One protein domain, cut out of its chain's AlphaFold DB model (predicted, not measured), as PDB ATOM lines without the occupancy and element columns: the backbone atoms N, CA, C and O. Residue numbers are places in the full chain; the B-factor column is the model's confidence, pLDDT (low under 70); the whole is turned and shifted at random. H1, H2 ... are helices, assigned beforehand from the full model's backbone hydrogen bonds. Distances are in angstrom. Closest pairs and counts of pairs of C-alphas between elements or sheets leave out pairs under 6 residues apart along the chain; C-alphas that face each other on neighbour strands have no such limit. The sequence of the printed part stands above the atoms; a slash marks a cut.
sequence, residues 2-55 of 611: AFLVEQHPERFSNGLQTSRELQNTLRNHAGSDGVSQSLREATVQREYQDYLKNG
ATOM      1  N   ALA A   2     198.049 133.901  87.472       78.38
ATOM      2  CA  ALA A   2     198.591 133.821  88.841       78.38
ATOM      3  C   ALA A   2     197.960 134.838  89.817       78.38
ATOM      4  O   ALA A   2     197.451 134.443  90.858       78.38
ATOM      5  N   PHE A   3     197.859 136.108  89.405       79.12
ATOM      6  CA  PHE A   3     197.174 137.156  90.174       79.12
ATOM      7  C   PHE A   3     195.715 136.815  90.532       79.12
ATOM      8  O   PHE A   3     195.286 137.012  91.661       79.12
ATOM      9  N   LEU A   4     194.945 136.266  89.583       82.00
ATOM     10  CA  LEU A   4     193.540 135.911  89.814       82.00
ATOM     11  C   LEU A   4     193.394 134.758  90.804       82.00
ATOM     12  O   LEU A   4     192.442 134.739  91.565       82.00
ATOM     13  N   VAL A   5     194.316 133.803  90.799       83.56
ATOM     14  CA  VAL A   5     194.272 132.636  91.691       83.56
ATOM     15  C   VAL A   5     194.651 133.027  93.116       83.56
ATOM     16  O   VAL A   5     194.120 132.479  94.073       83.56
ATOM     17  N   GLU A   6     195.561 133.990  93.249       75.00
ATOM     18  CA  GLU A   6     196.003 134.518  94.537       75.00
ATOM     19  C   GLU A   6     194.944 135.411  95.195       75.00
ATOM     20  O   GLU A   6     194.727 135.310  96.399       75.00
ATOM     21  N   GLN A   7     194.266 136.257  94.412       74.88
ATOM     22  CA  GLN A   7     193.284 137.220  94.930       74.88
ATOM     23  C   GLN A   7     191.840 136.700  94.913       74.88
ATOM     24  O   GLN A   7     191.025 137.134  95.722       74.88
ATOM     25  N   HIS A   8     191.525 135.783  93.997       80.25
ATOM     26  CA  HIS A   8     190.180 135.252  93.760       80.25
ATOM     27  C   HIS A   8     190.191 133.727  93.524       80.25
ATOM     28  O   HIS A   8     189.762 133.258  92.460       80.25
ATOM     29  N   PRO A   9     190.697 132.918  94.478       80.25
ATOM     30  CA  PRO A   9     190.770 131.461  94.330       80.25
ATOM     31  C   PRO A   9     189.399 130.804  94.106       80.25
ATOM     32  O   PRO A   9     189.330 129.745  93.482       80.25
ATOM     33  N   GLU A  10     188.314 131.432  94.561       78.88
ATOM     34  CA  GLU A  10     186.924 130.998  94.368       78.88
ATOM     35  C   GLU A  10     186.471 131.007  92.904       78.88
ATOM     36  O   GLU A  10     185.486 130.359  92.554       78.88
ATOM     37  N   ARG A  11     187.189 131.723  92.030       85.06
ATOM     38  CA  ARG A  11     186.887 131.775  90.593       85.06
ATOM     39  C   ARG A  11     187.390 130.557  89.829       85.06
ATOM     40  O   ARG A  11     187.061 130.423  88.655       85.06
ATOM     41  N   PHE A  12     188.094 129.646  90.481       90.44
ATOM     42  CA  PHE A  12     188.593 128.401  89.900       90.44
ATOM     43  C   PHE A  12     187.871 127.205  90.512       90.44
ATOM     44  O   PHE A  12     187.395 127.281  91.647       90.44
ATOM     45  N   SER A  13     187.817 126.083  89.793       86.25
ATOM     46  CA  SER A  13     187.223 124.852  90.331       86.25
ATOM     47  C   SER A  13     187.997 124.333  91.548       86.25
ATOM     48  O   SER A  13     187.407 123.762  92.466       86.25
ATOM     49  N   ASN A  14     189.313 124.577  91.591       86.75
ATOM     50  CA  ASN A  14     190.173 124.312  92.741       86.75
ATOM     51  C   ASN A  14     191.363 125.289  92.802       86.75
ATOM     52  O   ASN A  14     192.463 124.988  92.332       86.75
ATOM     53  N   GLY A  15     191.172 126.446  93.445       80.44
ATOM     54  CA  GLY A  15     192.198 127.496  93.526       80.44
ATOM     55  C   GLY A  15     193.535 127.057  94.150       80.44
ATOM     56  O   GLY A  15     194.595 127.530  93.742       80.44
ATOM     57  N   LEU A  16     193.525 126.101  95.087       77.44
ATOM     58  CA  LEU A  16     194.744 125.560  95.707       77.44
ATOM     59  C   LEU A  16     195.570 124.718  94.726       77.44
ATOM     60  O   LEU A  16     196.799 124.812  94.709       77.44
ATOM     61  N   GLN A  17     194.902 123.901  93.911       82.94
ATOM     62  CA  GLN A  17     195.556 123.101  92.880       82.94
ATOM     63  C   GLN A  17     196.094 123.993  91.758       82.94
ATOM     64  O   GLN A  17     197.277 123.904  91.426       82.94
ATOM     65  N   THR A  18     195.274 124.920  91.263       84.06
ATOM     66  CA  THR A  18     195.674 125.894  90.244       84.06
ATOM     67  C   THR A  18     196.875 126.736  90.696       84.06
ATOM     68  O   THR A  18     197.803 126.967  89.920       84.06
ATOM     69  N   SER A  19     196.922 127.149  91.971       81.25
ATOM     70  CA  SER A  19     198.058 127.898  92.532       81.25
ATOM     71  C   SER A  19     199.357 127.089  92.482       81.25
ATOM     72  O   SER A  19     200.378 127.575  91.989       81.25
ATOM     73  N   ARG A  20     199.315 125.820  92.910       81.44
ATOM     74  CA  ARG A  20     200.481 124.921  92.877       81.44
ATOM     75  C   ARG A  20     200.970 124.661  91.459       81.44
ATOM     76  O   ARG A  20     202.175 124.654  91.224       81.44
ATOM     77  N   GLU A  21     200.063 124.455  90.514       81.31
ATOM     78  CA  GLU A  21     200.414 124.177  89.120       81.31
ATOM     79  C   GLU A  21     201.048 125.397  88.434       81.31
ATOM     80  O   GLU A  21     202.074 125.262  87.759       81.31
ATOM     81  N   LEU A  22     200.523 126.602  88.683       82.00
ATOM     82  CA  LEU A  22     201.122 127.846  88.191       82.00
ATOM     83  C   LEU A  22     202.484 128.122  88.839       82.00
ATOM     84  O   LEU A  22     203.431 128.459  88.130       82.00
ATOM     85  N   GLN A  23     202.622 127.933  90.154       78.81
ATOM     86  CA  GLN A  23     203.902 128.111  90.852       78.81
ATOM     87  C   GLN A  23     204.963 127.112  90.382       78.81
ATOM     88  O   GLN A  23     206.100 127.507  90.124       78.81
ATOM     89  N   ASN A  24     204.600 125.837  90.209       78.00
ATOM     90  CA  ASN A  24     205.510 124.816  89.686       78.00
ATOM     91  C   ASN A  24     205.980 125.158  88.270       78.00
ATOM     92  O   ASN A  24     207.164 125.023  87.965       78.00
ATOM     93  N   THR A  25     205.078 125.655  87.425       79.12
ATOM     94  CA  THR A  25     205.407 126.034  86.045       79.12
ATOM     95  C   THR A  25     206.294 127.280  85.996       79.12
ATOM     96  O   THR A  25     207.272 127.312  85.252       79.12
ATOM     97  N   LEU A  26     206.022 128.289  86.831       72.38
ATOM     98  CA  LEU A  26     206.831 129.511  86.911       72.38
ATOM     99  C   LEU A  26     208.228 129.258  87.496       72.38
ATOM    100  O   LEU A  26     209.196 129.862  87.035       72.38
ATOM    101  N   ARG A  27     208.349 128.356  88.478       73.00
ATOM    102  CA  ARG A  27     209.617 128.058  89.160       73.00
ATOM    103  C   ARG A  27     210.520 127.115  88.366       73.00
ATOM    104  O   ARG A  27     211.722 127.351  88.299       73.00
ATOM    105  N   ASN A  28     209.957 126.063  87.771       70.19
ATOM    106  CA  ASN A  28     210.749 125.003  87.135       70.19
ATOM    107  C   ASN A  28     211.007 125.249  85.644       70.19
ATOM    108  O   ASN A  28     211.927 124.662  85.082       70.19
ATOM    109  N   HIS A  29     210.236 126.135  85.012       69.69
ATOM    110  CA  HIS A  29     210.369 126.460  83.593       69.69
ATOM    111  C   HIS A  29     210.585 127.962  83.410       69.69
ATOM    112  O   HIS A  29     209.880 128.598  82.635       69.69
ATOM    113  N   ALA A  30     211.526 128.549  84.167       59.41
ATOM    114  CA  ALA A  30     211.857 129.982  84.188       59.41
ATOM    115  C   ALA A  30     212.526 130.502  82.884       59.41
ATOM    116  O   ALA A  30     212.465 131.700  82.603       59.41
ATOM    117  N   GLY A  31     213.123 129.606  82.088       57.94
ATOM    118  CA  GLY A  31     213.902 129.930  80.885       57.94
ATOM    119  C   GLY A  31     213.077 130.339  79.657       57.94
ATOM    120  O   GLY A  31     211.864 130.140  79.605       57.94
ATOM    121  N   SER A  32     213.758 130.909  78.659       61.81
ATOM    122  CA  SER A  32     213.192 131.364  77.378       61.81
ATOM    123  C   SER A  32     213.315 130.337  76.244       61.81
ATOM    124  O   SER A  32     213.223 130.705  75.074       61.81
ATOM    125  N   ASP A  33     213.562 129.060  76.557       75.19
ATOM    126  CA  ASP A  33     213.558 128.010  75.538       75.19
ATOM    127  C   ASP A  33     212.125 127.702  75.055       75.19
ATOM    128  O   ASP A  33     211.133 127.902  75.763       75.19
ATOM    129  N   GLY A  34     212.003 127.229  73.810       68.31
ATOM    130  CA  GLY A  34     210.694 126.993  73.182       68.31
ATOM    131  C   GLY A  34     209.839 125.937  73.898       68.31
ATOM    132  O   GLY A  34     208.611 125.946  73.792       68.31
ATOM    133  N   VAL A  35     210.465 125.047  74.674       71.88
ATOM    134  CA  VAL A  35     209.772 124.018  75.465       71.88
ATOM    135  C   VAL A  35     209.151 124.632  76.725       71.88
ATOM    136  O   VAL A  35     207.980 124.402  77.017       71.88
ATOM    137  N   SER A  36     209.889 125.479  77.440       74.19
ATOM    138  CA  SER A  36     209.410 126.199  78.624       74.19
ATOM    139  C   SER A  36     208.309 127.191  78.267       74.19
ATOM    140  O   SER A  36     207.324 127.311  78.997       74.19
ATOM    141  N   GLN A  37     208.429 127.870  77.123       76.06
ATOM    142  CA  GLN A  37     207.395 128.785  76.646       76.06
ATOM    143  C   GLN A  37     206.091 128.047  76.296       76.06
ATOM    144  O   GLN A  37     205.029 128.432  76.784       76.06
ATOM    145  N   SER A  38     206.166 126.952  75.535       79.62
ATOM    146  CA  SER A  38     204.977 126.169  75.161       79.62
ATOM    147  C   SER A  38     204.279 125.529  76.368       79.62
ATOM    148  O   SER A  38     203.050 125.542  76.445       79.62
ATOM    149  N   LEU A  39     205.033 125.041  77.360       80.00
ATOM    150  CA  LEU A  39     204.478 124.522  78.619       80.00
ATOM    151  C   LEU A  39     203.764 125.603  79.442       80.00
ATOM    152  O   LEU A  39     202.694 125.344  80.004       80.00
ATOM    153  N   ARG A  40     204.316 126.821  79.501       77.94
ATOM    154  CA  ARG A  40     203.663 127.960  80.167       77.94
ATOM    155  C   ARG A  40     202.368 128.346  79.473       77.94
ATOM    156  O   ARG A  40     201.359 128.508  80.151       77.94
ATOM    157  N   GLU A  41     202.384 128.471  78.151       83.25
ATOM    158  CA  GLU A  41     201.198 128.817  77.363       83.25
ATOM    159  C   GLU A  41     200.104 127.752  77.517       83.25
ATOM    160  O   GLU A  41     198.955 128.096  77.796       83.25
ATOM    161  N   ALA A  42     200.458 126.464  77.453       84.19
ATOM    162  CA  ALA A  42     199.520 125.363  77.666       84.19
ATOM    163  C   ALA A  42     198.913 125.372  79.079       84.19
ATOM    164  O   ALA A  42     197.705 125.185  79.239       84.19
ATOM    165  N   THR A  43     199.735 125.629  80.100       84.94
ATOM    166  CA  THR A  43     199.277 125.712  81.494       84.94
ATOM    167  C   THR A  43     198.361 126.918  81.694       84.94
ATOM    168  O   THR A  43     197.254 126.772  82.197       84.94
ATOM    169  N   VAL A  44     198.762 128.105  81.230       85.19
ATOM    170  CA  VAL A  44     197.945 129.327  81.314       85.19
ATOM    171  C   VAL A  44     196.611 129.148  80.590       85.19
ATOM    172  O   VAL A  44     195.578 129.549  81.125       85.19
ATOM    173  N   GLN A  45     196.614 128.514  79.416       88.50
ATOM    174  CA  GLN A  45     195.398 128.250  78.657       88.50
ATOM    175  C   GLN A  45     194.475 127.268  79.382       88.50
ATOM    176  O   GLN A  45     193.265 127.491  79.410       88.50
ATOM    177  N   ARG A  46     195.017 126.213  80.005       87.69
ATOM    178  CA  ARG A  46     194.231 125.272  80.815       87.69
ATOM    179  C   ARG A  46     193.557 125.973  81.990       87.69
ATOM    180  O   ARG A  46     192.343 125.850  82.138       87.69
ATOM    181  N   GLU A  47     194.311 126.747  82.764       89.56
ATOM    182  CA  GLU A  47     193.750 127.467  83.913       89.56
ATOM    183  C   GLU A  47     192.741 128.536  83.470       89.56
ATOM    184  O   GLU A  47     191.767 128.812  84.168       89.56
ATOM    185  N   TYR A  48     192.927 129.136  82.290       90.25
ATOM    186  CA  TYR A  48     191.963 130.091  81.743       90.25
ATOM    187  C   TYR A  48     190.654 129.410  81.325       90.25
ATOM    188  O   TYR A  48     189.573 129.960  81.534       90.25
ATOM    189  N   GLN A  49     190.721 128.189  80.790       90.19
ATOM    190  CA  GLN A  49     189.525 127.391  80.507       90.19
ATOM    191  C   GLN A  49     188.791 126.980  81.785       90.19
ATOM    192  O   GLN A  49     187.563 126.984  81.793       90.19
ATOM    193  N   ASP A  50     189.511 126.650  82.860       88.81
ATOM    194  CA  ASP A  50     188.901 126.376  84.167       88.81
ATOM    195  C   ASP A  50     188.166 127.606  84.716       88.81
ATOM    196  O   ASP A  50     186.986 127.531  85.063       88.81
ATOM    197  N   TYR A  51     188.823 128.767  84.662       90.56
ATOM    198  CA  TYR A  51     188.230 130.056  85.013       90.56
ATOM    199  C   TYR A  51     186.917 130.319  84.253       90.56
ATOM    200  O   TYR A  51     185.911 130.672  84.866       90.56
ATOM    201  N   LEU A  52     186.873 130.102  82.934       91.44
ATOM    202  CA  LEU A  52     185.643 130.280  82.148       91.44
ATOM    203  C   LEU A  52     184.563 129.242  82.488       91.44
ATOM    204  O   LEU A  52     183.385 129.587  82.595       91.44
ATOM    205  N   LYS A  53     184.946 127.973  82.676       89.38
ATOM    206  CA  LYS A  53     184.013 126.884  83.017       89.38
ATOM    207  C   LYS A  53     183.330 127.089  84.362       89.38
ATOM    208  O   LYS A  53     182.203 126.633  84.532       89.38
ATOM    209  N   ASN A  54     183.971 127.810  85.276       87.62
ATOM    210  CA  ASN A  54     183.396 128.173  86.566       87.62
ATOM    211  C   ASN A  54     182.445 129.392  86.495       87.62
ATOM    212  O   ASN A  54     182.147 130.020  87.507       87.62
ATOM    213  N   GLY A  55     181.966 129.753  85.296       86.12
ATOM    214  CA  GLY A  55     180.945 130.783  85.090       86.12
ATOM    215  C   GLY A  55     181.468 132.221  85.055       86.12
ATOM    216  O   GLY A  55     180.666 133.156  85.045       86.12
TER     217      GLY A  55
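Overview. This is residues 2 to 55 of the 611 residues of an uncharacterized protein of Paracoccus sp. M683 (UniProt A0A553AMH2). Look for a long helical hairpin: H3, the longest helix, lies side by side with H2, running the opposite way, and short H1 folds back beside the beginning of H2. The 54 printed residues have three named helices, in the order H1, H2, H3, and no named strand; the class is all helix. The whole is compact, with a radius of gyration of the C-alphas of 11.3 A, and only just elongated, spanning 34 by 17 by 14 A.

Along the chain. Find C-alpha 34 at (210.694, 126.993, 73.182); from there H3, residues 34 to 53, runs 28.4 A to C-alpha 53 at (184.013, 126.884, 83.017). H2, residues 15 to 28, covers 19.8 A. H1, residues 2 to 7, begins at (198.591, 133.821, 88.841) and covers 8.8 A.

Arrangement. H3, with residues 39 to 47 alone, touches H2 in a helical hairpin, opposite ways at a shallow tilt of 10 degrees; the closest C-alphas, of Thr 25 and Arg 40, are 6.4 A apart. H1 and H2, also a helical hairpin, touch at Val 5 and Gly 15, their closest C-alphas, 5.8 A apart; they run opposite ways at 36 degrees, only just a steep tilt. H1 and H3 are near each other. In H1, H2 and H3 every O i to N i+4 pair is within hydrogen-bond range.

Size, cuts and confidence. The farthest C-alphas, of Asp 33 and Gly 55, are 34.1 A apart. The printed part has no cut; the link H2 to H3 is tight, H1 to H2 short. Residues 29 to 32 and 34 have pLDDT under 70.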